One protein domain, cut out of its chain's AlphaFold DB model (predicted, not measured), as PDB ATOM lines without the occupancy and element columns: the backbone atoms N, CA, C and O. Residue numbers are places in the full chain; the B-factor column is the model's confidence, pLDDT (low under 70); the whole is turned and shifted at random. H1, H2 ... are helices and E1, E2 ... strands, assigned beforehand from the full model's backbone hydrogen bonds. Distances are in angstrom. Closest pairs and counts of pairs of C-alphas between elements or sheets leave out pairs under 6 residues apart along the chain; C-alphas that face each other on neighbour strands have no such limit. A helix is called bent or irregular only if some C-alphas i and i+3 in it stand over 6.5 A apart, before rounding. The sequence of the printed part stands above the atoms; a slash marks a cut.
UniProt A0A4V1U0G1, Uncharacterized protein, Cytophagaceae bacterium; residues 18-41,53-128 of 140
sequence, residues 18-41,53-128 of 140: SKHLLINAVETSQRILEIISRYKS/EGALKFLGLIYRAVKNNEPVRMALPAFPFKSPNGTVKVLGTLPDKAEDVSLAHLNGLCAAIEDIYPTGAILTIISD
ATOM      1  N   SER A  18      49.425 170.054  90.162       69.06
ATOM      2  CA  SER A  18      49.902 169.522  91.443       69.06
ATOM      3  C   SER A  18      49.106 168.296  91.890       69.06
ATOM      4  O   SER A  18      49.686 167.342  92.398       69.06
ATOM      5  N   LYS A  19      47.785 168.276  91.671       68.62
ATOM      6  CA  LYS A  19      46.929 167.140  92.058       68.62
ATOM      7  C   LYS A  19      47.206 165.905  91.207       68.62
ATOM      8  O   LYS A  19      47.337 164.818  91.760       68.62
ATOM      9  N   HIS A  20      47.365 166.075  89.895       72.06
ATOM     10  CA  HIS A  20      47.653 164.967  88.986       72.06
ATOM     11  C   HIS A  20      49.011 164.315  89.288       72.06
ATOM     12  O   HIS A  20      49.127 163.092  89.289       72.06
ATOM     13  N   LEU A  21      50.032 165.115  89.618       76.00
ATOM     14  CA  LEU A  21      51.344 164.592  90.009       76.00
ATOM     15  C   LEU A  21      51.283 163.802  91.326       76.00
ATOM     16  O   LEU A  21      51.908 162.749  91.442       76.00
ATOM     17  N   LEU A  22      50.513 164.282  92.308       75.12
ATOM     18  CA  LEU A  22      50.329 163.587  93.585       75.12
ATOM     19  C   LEU A  22      49.566 162.268  93.414       75.12
ATOM     20  O   LEU A  22      49.974 161.266  93.996       75.12
ATOM     21  N   ILE A  23      48.505 162.250  92.601       78.38
ATOM     22  CA  ILE A  23      47.736 161.032  92.291       78.38
ATOM     23  C   ILE A  23      48.643 159.998  91.616       78.38
ATOM     24  O   ILE A  23      48.719 158.865  92.087       78.38
ATOM     25  N   ASN A  24      49.419 160.415  90.610       89.19
ATOM     26  CA  ASN A  24      50.384 159.544  89.937       89.19
ATOM     27  C   ASN A  24      51.435 158.993  90.909       89.19
ATOM     28  O   ASN A  24      51.790 157.817  90.840       89.19
ATOM     29  N   ALA A  25      51.930 159.822  91.833       92.00
ATOM     30  CA  ALA A  25      52.915 159.394  92.818       92.00
ATOM     31  C   ALA A  25      52.335 158.371  93.809       92.00
ATOM     32  O   ALA A  25      53.007 157.389  94.132       92.00
ATOM     33  N   VAL A  26      51.096 158.562  94.273       93.94
ATOM     34  CA  VAL A  26      50.408 157.605  95.156       93.94
ATOM     35  C   VAL A  26      50.175 156.277  94.437       93.94
ATOM     36  O   VAL A  26      50.548 155.234  94.974       93.94
ATOM     37  N   GLU A  27      49.629 156.311  93.221       94.69
ATOM     38  CA  GLU A  27      49.355 155.112  92.421       94.69
ATOM     39  C   GLU A  27      50.641 154.330  92.122       94.69
ATOM     40  O   GLU A  27      50.726 153.127  92.372       94.69
ATOM     41  N   THR A  28      51.688 155.023  91.669       95.12
ATOM     42  CA  THR A  28      52.996 154.406  91.401       95.12
ATOM     43  C   THR A  28      53.556 153.752  92.665       95.12
ATOM     44  O   THR A  28      54.037 152.622  92.622       95.12
ATOM     45  N   SER A  29      53.432 154.412  93.819       95.88
ATOM     46  CA  SER A  29      53.936 153.876  95.090       95.88
ATOM     47  C   SER A  29      53.204 152.614  95.538       95.88
ATOM     48  O   SER A  29      53.838 151.689  96.048       95.88
ATOM     49  N   GLN A  30      51.886 152.555  95.330       94.88
ATOM     50  CA  GLN A  30      51.085 151.361  95.610       94.88
ATOM     51  C   GLN A  30      51.518 150.192  94.722       94.88
ATOM     52  O   GLN A  30      51.797 149.107  95.229       94.88
ATOM     53  N   ARG A  31      51.694 150.432  93.418       95.62
ATOM     54  CA  ARG A  31      52.148 149.403  92.470       95.62
ATOM     55  C   ARG A  31      53.555 148.889  92.785       95.62
ATOM     56  O   ARG A  31      53.805 147.688  92.701       95.62
ATOM     57  N   ILE A  32      54.471 149.765  93.206       95.25
ATOM     58  CA  ILE A  32      55.806 149.354  93.674       95.25
ATOM     59  C   ILE A  32      55.692 148.471  94.925       95.25
ATOM     60  O   ILE A  32      56.350 147.433  95.008       95.25
ATOM     61  N   LEU A  33      54.839 148.835  95.887       93.94
ATOM     62  CA  LEU A  33      54.623 148.036  97.097       93.94
ATOM     63  C   LEU A  33      54.049 146.643  96.781       93.94
ATOM     64  O   LEU A  33      54.447 145.657  97.409       93.94
ATOM     65  N   GLU A  34      53.153 146.543  95.800       92.75
ATOM     66  CA  GLU A  34      52.618 145.269  95.303       92.75
ATOM     67  C   GLU A  34      53.698 144.404  94.649       92.75
ATOM     68  O   GLU A  34      53.751 143.196  94.884       92.75
ATOM     69  N   ILE A  35      54.593 145.003  93.852       93.94
ATOM     70  CA  ILE A  35      55.762 144.298  93.309       93.94
ATOM     71  C   ILE A  35      56.610 143.751  94.457       93.94
ATOM     72  O   ILE A  35      56.796 142.542  94.524       93.94
ATOM     73  N   ILE A  36      57.046 144.594  95.397       91.06
ATOM     74  CA  ILE A  36      57.886 144.170  96.533       91.06
ATOM     75  C   ILE A  36      57.210 143.047  97.329       91.06
ATOM     76  O   ILE A  36      57.861 142.085  97.734       91.06
ATOM     77  N   SER A  37      55.894 143.128  97.524       88.31
ATOM     78  CA  SER A  37      55.144 142.123  98.281       88.31
ATOM     79  C   SER A  37      55.109 140.753  97.601       88.31
ATOM     80  O   SER A  37      55.084 139.748  98.305       88.31
ATOM     81  N   ARG A  38      55.189 140.685  96.264       88.00
ATOM     82  CA  ARG A  38      55.276 139.414  95.516       88.00
ATOM     83  C   ARG A  38      56.616 138.695  95.675       88.00
ATOM     84  O   ARG A  38      56.668 137.485  95.491       88.00
ATOM     85  N   TYR A  39      57.674 139.420  96.033       85.19
ATOM     86  CA  TYR A  39      59.009 138.866  96.278       85.19
ATOM     87  C   TYR A  39      59.233 138.463  97.748       85.19
ATOM     88  O   TYR A  39      60.321 138.018  98.112       85.19
ATOM     89  N   LYS A  40      58.224 138.609  98.622       80.25
ATOM     90  CA  LYS A  40      58.310 138.161 100.019       80.25
ATOM     91  C   LYS A  40      58.266 136.633 100.098       80.25
ATOM     92  O   LYS A  40      57.440 135.994  99.452       80.25
ATOM     93  N   SER A  41      59.105 136.056 100.960       71.44
ATOM     94  CA  SER A  41      59.002 134.634 101.298       71.44
ATOM     95  C   SER A  41      57.643 134.321 101.934       71.44
ATOM     96  O   SER A  41      57.159 135.113 102.748       71.44
ATOM     97  N   GLU A  53      51.714 145.486 109.498       65.69
ATOM     98  CA  GLU A  53      52.389 146.385 110.459       65.69
ATOM     99  C   GLU A  53      53.473 147.259 109.804       65.69
ATOM    100  O   GLU A  53      53.821 148.334 110.308       65.69
ATOM    101  N   GLY A  54      54.015 146.812 108.668       70.75
ATOM    102  CA  GLY A  54      55.031 147.537 107.907       70.75
ATOM    103  C   GLY A  54      54.490 148.296 106.699       70.75
ATOM    104  O   GLY A  54      55.130 149.253 106.261       70.75
ATOM    105  N   ALA A  55      53.339 147.896 106.149       76.44
ATOM    106  CA  ALA A  55      52.886 148.326 104.824       76.44
ATOM    107  C   ALA A  55      52.768 149.852 104.697       76.44
ATOM    108  O   ALA A  55      53.281 150.433 103.742       76.44
ATOM    109  N   LEU A  56      52.189 150.518 105.702       83.56
ATOM    110  CA  LEU A  56      52.036 151.976 105.699       83.56
ATOM    111  C   LEU A  56      53.384 152.712 105.767       83.56
ATOM    112  O   LEU A  56      53.570 153.742 105.119       83.56
ATOM    113  N   LYS A  57      54.351 152.166 106.517       86.06
ATOM    114  CA  LYS A  57      55.708 152.725 106.605       86.06
ATOM    115  C   LYS A  57      56.439 152.581 105.273       86.06
ATOM    116  O   LYS A  57      57.020 153.553 104.798       86.06
ATOM    117  N   PHE A  58      56.374 151.399 104.656       88.19
ATOM    118  CA  PHE A  58      56.955 151.165 103.332       88.19
ATOM    119  C   PHE A  58      56.334 152.086 102.285       88.19
ATOM    120  O   PHE A  58      57.070 152.742 101.553       88.19
ATOM    121  N   LEU A  59      55.004 152.212 102.266       91.88
ATOM    122  CA  LEU A  59      54.309 153.095 101.334       91.88
ATOM    123  C   LEU A  59      54.767 154.551 101.479       91.88
ATOM    124  O   LEU A  59      55.029 155.202 100.476       91.88
ATOM    125  N   GLY A  60      54.930 155.049 102.710       92.44
ATOM    126  CA  GLY A  60      55.432 156.404 102.955       92.44
ATOM    127  C   GLY A  60      56.863 156.631 102.450       92.44
ATOM    128  O   GLY A  60      57.158 157.689 101.890       92.44
ATOM    129  N   LEU A  61      57.748 155.641 102.607       93.38
ATOM    130  CA  LEU A  61      59.127 155.704 102.103       93.38
ATOM    131  C   LEU A  61      59.175 155.683 100.572       93.38
ATOM    132  O   LEU A  61      59.867 156.507  99.973       93.38
ATOM    133  N   ILE A  62      58.411 154.780  99.952       95.25
ATOM    134  CA  ILE A  62      58.301 154.672  98.492       95.25
ATOM    135  C   ILE A  62      57.725 155.972  97.929       95.25
ATOM    136  O   ILE A  62      58.315 156.563  97.031       95.25
ATOM    137  N   TYR A  63      56.639 156.475  98.517       95.69
ATOM    138  CA  TYR A  63      56.000 157.718  98.096       95.69
ATOM    139  C   TYR A  63      56.941 158.912  98.144       95.69
ATOM    140  O   TYR A  63      56.961 159.714  97.213       95.69
ATOM    141  N   ARG A  64      57.762 159.029  99.192       95.00
ATOM    142  CA  ARG A  64      58.767 160.093  99.266       95.00
ATOM    143  C   ARG A  64      59.781 159.995  98.124       95.00
ATOM    144  O   ARG A  64      60.105 161.024  97.541       95.00
ATOM    145  N   ALA A  65      60.256 158.791  97.805       94.62
ATOM    146  CA  ALA A  65      61.194 158.580  96.704       94.62
ATOM    147  C   ALA A  65      60.549 158.918  95.349       94.62
ATOM    148  O   ALA A  65      61.098 159.719  94.600       94.62
ATOM    149  N   VAL A  66      59.343 158.407  95.084       95.56
ATOM    150  CA  VAL A  66      58.595 158.658  93.840       95.56
ATOM    151  C   VAL A  66      58.271 160.141  93.670       95.56
ATOM    152  O   VAL A  66      58.506 160.711  92.607       95.56
ATOM    153  N   LYS A  67      57.785 160.806  94.725       94.62
ATOM    154  CA  LYS A  67      57.466 162.241  94.700       94.62
ATOM    155  C   LYS A  67      58.693 163.103  94.386       94.62
ATOM    156  O   LYS A  67      58.559 164.133  93.734       94.62
ATOM    157  N   ASN A  68      59.868 162.688  94.852       93.94
ATOM    158  CA  ASN A  68      61.132 163.380  94.605       93.94
ATOM    159  C   ASN A  68      61.818 162.944  93.301       93.94
ATOM    160  O   ASN A  68      62.898 163.445  93.000       93.94
ATOM    161  N   ASN A  69      61.219 162.017  92.546       93.88
ATOM    162  CA  ASN A  69      61.838 161.372  91.394       93.88
ATOM    163  C   ASN A  69      63.227 160.781  91.721       93.88
ATOM    164  O   ASN A  69      64.192 160.946  90.977       93.88
ATOM    165  N   GLU A  70      63.329 160.118  92.872       96.12
ATOM    166  CA  GLU A  70      64.517 159.415  93.352       96.12
ATOM    167  C   GLU A  70      64.345 157.893  93.264       96.12
ATOM    168  O   GLU A  70      63.226 157.391  93.398       96.12
ATOM    169  N   PRO A  71      65.435 157.123  93.108       96.00
ATOM    170  CA  PRO A  71      65.346 155.670  93.095       96.00
ATOM    171  C   PRO A  71      64.846 155.138  94.443       96.00
ATOM    172  O   PRO A  71      65.243 155.620  95.512       96.00
ATOM    173  N   VAL A  72      64.016 154.095  94.400       95.69
ATOM    174  CA  VAL A  72      63.569 153.395  95.612       95.69
ATOM    175  C   VAL A  72      64.734 152.576  96.158       95.69
ATOM    176  O   VAL A  72      65.170 151.606  95.542       95.69
ATOM    177  N   ARG A  73      65.268 152.975  97.315       94.88
ATOM    178  CA  ARG A  73      66.432 152.328  97.931       94.88
ATOM    179  C   ARG A  73      65.992 151.269  98.934       94.88
ATOM    180  O   ARG A  73      65.249 151.564  99.868       94.88
ATOM    181  N   MET A  74      66.494 150.056  98.755       93.19
ATOM    182  CA  MET A  74      66.263 148.906  99.621       93.19
ATOM    183  C   MET A  74      67.603 148.349 100.097       93.19
ATOM    184  O   MET A  74      68.602 148.418  99.383       93.19
ATOM    185  N   ALA A  75      67.622 147.784 101.300       89.38
ATOM    186  CA  ALA A  75      68.788 147.110 101.851       89.38
ATOM    187  C   ALA A  75      68.396 145.699 102.292       89.38
ATOM    188  O   ALA A  75      67.409 145.531 103.009       89.38
ATOM    189  N   LEU A  76      69.170 144.704 101.865       86.75
ATOM    190  CA  LEU A  76      68.948 143.301 102.189       86.75
ATOM    191  C   LEU A  76      70.208 142.719 102.840       86.75
ATOM    192  O   LEU A  76      71.193 142.472 102.141       86.75
ATOM    193  N   PRO A  77      70.192 142.476 104.160       81.56
ATOM    194  CA  PRO A  77      71.182 141.627 104.804       81.56
ATOM    195  C   PRO A  77      71.027 140.196 104.279       81.56
ATOM    196  O   PRO A  77      70.000 139.561 104.522       81.56
ATOM    197  N   ALA A  78      71.988 139.715 103.495       76.81
ATOM    198  CA  ALA A  78      71.927 138.393 102.875       76.81
ATOM    199  C   ALA A  78      73.311 137.925 102.421       76.81
ATOM    200  O   ALA A  78      74.249 138.711 102.325       76.81
ATOM    201  N   PHE A  79      73.398 136.633 102.098       76.25
ATOM    202  CA  PHE A  79      74.633 135.956 101.709       76.25
ATOM    203  C   PHE A  79      75.745 136.072 102.781       76.25
ATOM    204  O   PHE A  79      76.828 136.598 102.488       76.25
ATOM    205  N   PRO A  80      75.505 135.587 104.025       65.88
ATOM    206  CA  PRO A  80      76.586 135.294 104.961       65.88
ATOM    207  C   PRO A  80      77.590 134.352 104.318       65.88
ATOM    208  O   PRO A  80      77.216 133.475 103.538       65.88
ATOM    209  N   PHE A  81      78.856 134.486 104.710       55.84
ATOM    210  CA  PHE A  81      79.900 133.516 104.395       55.84
ATOM    211  C   PHE A  81      79.355 132.087 104.596       55.84
ATOM    212  O   PHE A  81      78.789 131.792 105.653       55.84
ATOM    213  N   LYS A  82      79.477 131.222 103.573       55.16
ATOM    214  CA  LYS A  82      79.015 129.822 103.620       55.16
ATOM    215  C   LYS A  82      79.400 129.182 104.957       55.16
ATOM    216  O   LYS A  82      80.526 129.352 105.418       55.16
ATOM    217  N   SER A  83      78.466 128.457 105.586       44.03
ATOM    218  CA  SER A  83      78.656 127.954 106.954       44.03
ATOM    219  C   SER A  83      79.975 127.167 107.090       44.03
ATOM    220  O   SER A  83      80.248 126.340 106.214       44.03
ATOM    221  N   PRO A  84      80.735 127.307 108.194       44.06
ATOM    222  CA  PRO A  84      81.971 126.549 108.427       44.06
ATOM    223  C   PRO A  84      81.779 125.024 108.531       44.06
ATOM    224  O   PRO A  84      82.757 124.284 108.595       44.06
ATOM    225  N   ASN A  85      80.533 124.530 108.547       43.66
ATOM    226  CA  ASN A  85      80.215 123.102 108.564       43.66
ATOM    227  C   ASN A  85      80.453 122.466 107.181       43.66
ATOM    228  O   ASN A  85      79.516 122.106 106.463       43.66
ATOM    229  N   GLY A  86      81.729 122.300 106.830       44.62
ATOM    230  CA  GLY A  86      82.201 121.701 105.577       44.62
ATOM    231  C   GLY A  86      81.875 120.214 105.389       44.62
ATOM    232  O   GLY A  86      82.142 119.673 104.325       44.62
ATOM    233  N   THR A  87      81.293 119.540 106.382       46.06
ATOM    234  CA  THR A  87      81.050 118.087 106.341       46.06
ATOM    235  C   THR A  87      79.629 117.675 105.957       46.06
ATOM    236  O   THR A  87      79.424 116.499 105.672       46.06
ATOM    237  N   VAL A  88      78.639 118.583 105.928       51.09
ATOM    238  CA  VAL A  88      77.228 118.176 105.705       51.09
ATOM    239  C   VAL A  88      76.441 119.052 104.718       51.09
ATOM    240  O   VAL A  88      75.462 118.566 104.158       51.09
ATOM    241  N   LYS A  89      76.796 120.328 104.478       40.97
ATOM    242  CA  LYS A  89      75.861 121.259 103.795       40.97
ATOM    243  C   LYS A  89      76.437 122.195 102.729       40.97
ATOM    244  O   LYS A  89      75.716 123.075 102.273       40.97
ATOM    245  N   VAL A  90      77.687 122.032 102.305       45.16
ATOM    246  CA  VAL A  90      78.278 122.900 101.272       45.16
ATOM    247  C   VAL A  90      79.128 122.093 100.294       45.16
ATOM    248  O   VAL A  90      80.025 121.368 100.703       45.16
ATOM    249  N   LEU A  91      78.868 122.251  98.991       48.09
ATOM    250  CA  LEU A  91      79.670 121.677  97.894       48.09
ATOM    251  C   LEU A  91      81.022 122.405  97.682       48.09
ATOM    252  O   LEU A  91      81.714 122.148  96.704       48.09
ATOM    253  N   GLY A  92      81.401 123.317  98.586       48.53
ATOM    254  CA  GLY A  92      82.632 124.112  98.528       48.53
ATOM    255  C   GLY A  92      82.418 125.577  98.923       48.53
ATOM    256  O   GLY A  92      81.284 126.013  99.122       48.53
ATOM    257  N   THR A  93      83.517 126.331  99.024       54.31
ATOM    258  CA  THR A  93      83.594 127.768  99.368       54.31
ATOM    259  C   THR A  93      83.258 128.721  98.214       54.31
ATOM    260  O   THR A  93      83.245 129.931  98.416       54.31
ATOM    261  N   LEU A  94      82.995 128.197  97.014       59.28
ATOM    262  CA  LEU A  94      82.613 128.988  95.844       59.28
ATOM    263  C   LEU A  94      81.095 129.229  95.800       59.28
ATOM    264  O   LEU A  94      80.345 128.361  96.272       59.28
ATOM    265  N   PRO A  95      80.646 130.350  95.201       60.44
ATOM    266  CA  PRO A  95      79.245 130.567  94.868       60.44
ATOM    267  C   PRO A  95      78.677 129.366  94.126       60.44
ATOM    268  O   PRO A  95      79.305 128.842  93.202       60.44
ATOM    269  N   ASP A  96      77.512 128.893  94.554       73.25
ATOM    270  CA  ASP A  96      76.806 127.827  93.853       73.25
ATOM    271  C   ASP A  96      75.612 128.371  93.066       73.25
ATOM    272  O   ASP A  96      75.269 129.554  93.107       73.25
ATOM    273  N   LYS A  97      74.961 127.484  92.313       77.56
ATOM    274  CA  LYS A  97      73.838 127.861  91.454       77.56
ATOM    275  C   LYS A  97      72.662 128.461  92.235       77.56
ATOM    276  O   LYS A  97      71.861 129.180  91.641       77.56
ATOM    277  N   ALA A  98      72.538 128.189  93.537       76.44
ATOM    278  CA  ALA A  98      71.483 128.789  94.343       76.44
ATOM    279  C   ALA A  98      71.731 130.291  94.546       76.44
ATOM    280  O   ALA A  98      70.775 131.068  94.509       76.44
ATOM    281  N   GLU A  99      72.992 130.708  94.686       81.50
ATOM    282  CA  GLU A  99      73.364 132.122  94.786       81.50
ATOM    283  C   GLU A  99      73.083 132.865  93.473       81.50
ATOM    284  O   GLU A  99      72.403 133.890  93.497       81.50
ATOM    285  N   ASP A 100      73.479 132.294  92.328       82.88
ATOM    286  CA  ASP A 100      73.162 132.830  90.991       82.88
ATOM    287  C   ASP A 100      71.656 133.079  90.812       82.88
ATOM    288  O   ASP A 100      71.230 134.155  90.389       82.88
ATOM    289  N   VAL A 101      70.837 132.064  91.113       86.12
ATOM    290  CA  VAL A 101      69.378 132.129  90.938       86.12
ATOM    291  C   VAL A 101      68.771 133.153  91.892       86.12
ATOM    292  O   VAL A 101      67.873 133.899  91.501       86.12
ATOM    293  N   SER A 102      69.280 133.233  93.122       85.75
ATOM    294  CA  SER A 102      68.806 134.199  94.116       85.75
ATOM    295  C   SER A 102      69.129 135.636  93.698       85.75
ATOM    296  O   SER A 102      68.258 136.501  93.765       85.75
ATOM    297  N   LEU A 103      70.343 135.898  93.204       88.56
ATOM    298  CA  LEU A 103      70.731 137.212  92.677       88.56
ATOM    299  C   LEU A 103      69.931 137.587  91.424       88.56
ATOM    300  O   LEU A 103      69.466 138.720  91.321       88.56
ATOM    301  N   ALA A 104      69.711 136.645  90.504       90.62
ATOM    302  CA  ALA A 104      68.869 136.873  89.331       90.62
ATOM    303  C   ALA A 104      67.424 137.217  89.725       90.62
ATOM    304  O   ALA A 104      66.823 138.122  89.146       90.62
ATOM    305  N   HIS A 105      66.882 136.545  90.744       90.12
ATOM    306  CA  HIS A 105      65.559 136.844  91.288       90.12
ATOM    307  C   HIS A 105      65.497 138.256  91.892       90.12
ATOM    308  O   HIS A 105      64.589 139.020  91.575       90.12
ATOM    309  N   LEU A 106      66.494 138.647  92.692       92.38
ATOM    310  CA  LEU A 106      66.592 139.996  93.261       92.38
ATOM    311  C   LEU A 106      66.783 141.085  92.193       92.38
ATOM    312  O   LEU A 106      66.223 142.171  92.312       92.38
ATOM    313  N   ASN A 107      67.523 140.799  91.123       93.25
ATOM    314  CA  ASN A 107      67.633 141.708  89.986       93.25
ATOM    315  C   ASN A 107      66.289 141.859  89.253       93.25
ATOM    316  O   ASN A 107      65.913 142.963  88.869       93.25
ATOM    317  N   GLY A 108      65.531 140.765  89.117       94.62
ATOM    318  CA  GLY A 108      64.172 140.784  88.571       94.62
ATOM    319  C   GLY A 108      63.211 141.676  89.364       94.62
ATOM    320  O   GLY A 108      62.358 142.330  88.766       94.62
ATOM    321  N   LEU A 109      63.377 141.770  90.689       94.38
ATOM    322  CA  LEU A 109      62.626 142.716  91.523       94.38
ATOM    323  C   LEU A 109      62.911 144.167  91.115       94.38
ATOM    324  O   LEU A 109      61.971 144.936  90.918       94.38
ATOM    325  N   CYS A 110      64.187 144.538  90.984       94.50
ATOM    326  CA  CYS A 110      64.576 145.882  90.553       94.50
ATOM    327  C   CYS A 110      64.055 146.203  89.146       94.50
ATOM    328  O   CYS A 110      63.461 147.262  88.960       94.50
ATOM    329  N   ALA A 111      64.197 145.269  88.200       96.12
ATOM    330  CA  ALA A 111      63.712 145.433  86.829       96.12
ATOM    331  C   ALA A 111      62.185 145.626  86.771       96.12
ATOM    332  O   ALA A 111      61.698 146.544  86.122       96.12
ATOM    333  N   ALA A 112      61.422 144.833  87.531       95.88
ATOM    334  CA  ALA A 112      59.966 144.968  87.585       95.88
ATOM    335  C   ALA A 112      59.509 146.333  88.134       95.88
ATOM    336  O   ALA A 112      58.435 146.813  87.773       95.88
ATOM    337  N   ILE A 113      60.295 146.951  89.026       95.56
ATOM    338  CA  ILE A 113      60.032 148.314  89.507       95.56
ATOM    339  C   ILE A 113      60.384 149.342  88.425       95.56
ATOM    340  O   ILE A 113      59.612 150.274  88.215       95.56
ATOM    341  N   GLU A 114      61.510 149.167  87.733       95.69
ATOM    342  CA  GLU A 114      61.953 150.049  86.644       95.69
ATOM    343  C   GLU A 114      60.931 150.131  85.499       95.69
ATOM    344  O   GLU A 114      60.655 151.225  85.005       95.69
ATOM    345  N   ASP A 115      60.267 149.016  85.172       96.12
ATOM    346  CA  ASP A 115      59.208 148.949  84.152       96.12
ATOM    347  C   ASP A 115      58.035 149.914  84.410       96.12
ATOM    348  O   ASP A 115      57.375 150.368  83.472       96.12
ATOM    349  N   ILE A 116      57.740 150.222  85.679       94.75
ATOM    350  CA  ILE A 116      56.629 151.107  86.070       94.75
ATOM    351  C   ILE A 116      57.093 152.461  86.619       94.75
ATOM    352  O   ILE A 116      56.282 153.374  86.765       94.75
ATOM    353  N   TYR A 117      58.376 152.587  86.945       95.62
ATOM    354  CA  TYR A 117      58.982 153.774  87.524       95.62
ATOM    355  C   TYR A 117      60.396 153.936  86.950       95.62
ATOM    356  O   TYR A 117      61.319 153.311  87.467       95.62
ATOM    357  N   PRO A 118      60.599 154.783  85.921       92.62
ATOM    358  CA  PRO A 118      61.853 154.836  85.155       92.62
ATOM    359  C   PRO A 118      63.111 155.164  85.966       92.62
ATOM    360  O   PRO A 118      64.212 154.783  85.591       92.62
ATOM    361  N   THR A 119      62.970 155.873  87.090       95.44
ATOM    362  CA  THR A 119      64.090 156.138  88.011       95.44
ATOM    363  C   THR A 119      64.542 154.865  88.748       95.44
ATOM    364  O   THR A 119      65.649 154.804  89.281       95.44
ATOM    365  N   GLY A 120      63.694 153.836  88.766       94.50
ATOM    366  CA  GLY A 120      64.016 152.479  89.175       94.50
ATOM    367  C   GLY A 120      64.156 152.280  90.680       94.50
ATOM    368  O   GLY A 120      63.716 153.079  91.518       94.50
ATOM    369  N   ALA A 121      64.781 151.158  91.025       95.38
ATOM    370  CA  ALA A 121      65.067 150.767  92.395       95.38
ATOM    371  C   ALA A 121      66.506 150.277  92.544       95.38
ATOM    372  O   ALA A 121      67.049 149.597  91.676       95.38
ATOM    373  N   ILE A 122      67.104 150.582  93.693       95.81
ATOM    374  CA  ILE A 122      68.449 150.142  94.058       95.81
ATOM    375  C   ILE A 122      68.323 149.202  95.249       95.81
ATOM    376  O   ILE A 122      67.867 149.612  96.318       95.81
ATOM    377  N   LEU A 123      68.757 147.956  95.071       93.81
ATOM    378  CA  LEU A 123      68.852 146.974  96.142       93.81
ATOM    379  C   LEU A 123      70.312 146.794  96.565       93.81
ATOM    380  O   LEU A 123      71.115 146.207  95.843       93.81
ATOM    381  N   THR A 124      70.644 147.268  97.761       91.75
ATOM    382  CA  THR A 124      71.965 147.083  98.364       91.75
ATOM    383  C   THR A 124      71.986 145.797  99.181       91.75
ATOM    384  O   THR A 124      71.285 145.683 100.187       91.75
ATOM    385  N   ILE A 125      72.817 144.836  98.778       88.31
ATOM    386  CA  ILE A 125      73.050 143.609  99.547       88.31
ATOM    387  C   ILE A 125      74.146 143.874 100.581       88.31
ATOM    388  O   ILE A 125      75.246 144.303 100.236       88.31
ATOM    389  N   ILE A 126      73.843 143.616 101.852       85.88
ATOM    390  CA  ILE A 126      74.785 143.744 102.967       85.88
ATOM    391  C   ILE A 126      75.172 142.327 103.399       85.88
ATOM    392  O   ILE A 126      74.387 141.652 104.059       85.88
ATOM    393  N   SER A 127      76.365 141.863 103.018       78.88
ATOM    394  CA  SER A 127      76.863 140.557 103.474       78.88
ATOM    395  C   SER A 127      77.238 140.628 104.956       78.88
ATOM    396  O   SER A 127      78.053 141.457 105.362       78.88
ATOM    397  N   ASP A 128      76.646 139.765 105.779       66.56
ATOM    398  CA  ASP A 128      76.820 139.738 107.238       66.56
ATOM    399  C   ASP A 128      77.962 138.810 107.705       66.56
ATOM    400  O   ASP A 128      78.168 138.622 108.905       66.56
TER     401      ASP A 128
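AT A GLANCE: This is residues 18 to 41 and 53 to 128 of the 140 residues of an uncharacterized protein of Cytophagaceae bacterium (UniProt A0A4V1U0G1). A short ribbon of two parallel strands, E1 and E2, side by side, forms the middle of a rod, with helix H3 running back alongside it. At one end of the rod the long helix H1 extends outward, with its residues 32 to 36 packed on H3, and H2 crosses H1; at the other end the long link of residues 78 to 96 loops away from the ribbon. The printed part has 100 residues, with three named helices and two named strands in the order H1, H2, E1, H3, E2, and its class is mostly helix. The whole is loose, with a radius of gyration of the C-alphas of 17.0 A and spans of 61 by 27 by 19 A.

IN THESE COORDINATES: Strand E1 is residues 72 to 77, 16.8 A from first to last C-alpha, and strand E2 is residues 121 to 126, 16.0 A, ending at C-alpha 126 at (74.785, 143.744, 102.967). H3, residues 97 to 114, is 25.6 A long and begins at C-alpha 97 at (73.838, 127.861, 91.454). H1, residues 18 to 38, is the longest helix at 30.9 A and begins at C-alpha 18 at (49.902, 169.522, 91.443). H2, residues 53 to 67, is 22.9 A long and irregular: C-alphas 53 and 56 are 7.4 A apart.

HOW THE PARTS SIT: E1 and E2 are parallel neighbours, with 19 degrees between their directions. N 74 and O 122 are 2.8 A apart, and N 124 and O 74 are 2.9 A apart, both within hydrogen-bond range. E1, H3 and E2 form a strand-helix-strand unit, two parallel neighbour strands with a helix between them in the chain, and its crossover is right-handed. The closest C-alphas of H3 and E2 are those of Cys 110 and Ala 121, 5.2 A apart. E1 and H3 are near each other, with 6 pairs of C-alphas within 10 A. Residues 109 to 113 of H3 touch residues 32 to 36 of H1, the closest C-alphas being those of Ile 32 and Ile 113 at 6.0 A; the two helices run opposite ways at a shallow tilt of 17 degrees. H1 and H2 touch, the closest C-alphas being those of Ser 29 and Tyr 63 at 5.3 A, and run opposite ways at a steep tilt of 47 degrees. The closest C-alphas of H2 and E1 are those of Ala 65 and Val 72, 5.8 A apart. H1 is apart from both strands, and H2 is apart from H3 and E2. In H1 and H3 every O i to N i+4 pair is within hydrogen-bond range; in H2, 10 of 11 are.

THE WHOLE: The two C-alphas farthest apart are those of Ser 18 and Thr 87, at 61.9 A. Residues 42 to 52 are not printed, in the link across the cut from H1 to H2, and C-alphas 41 and 53 are 16.3 A apart. The link from H2 to E1 is tight, that from H3 to E2 is short, and that from E1 to H3 is long, with 19 residues. The mean pLDDT of the printed part is 82.2; it is under 70 at residues 18 to 19, 53, 80 to 95 and 128.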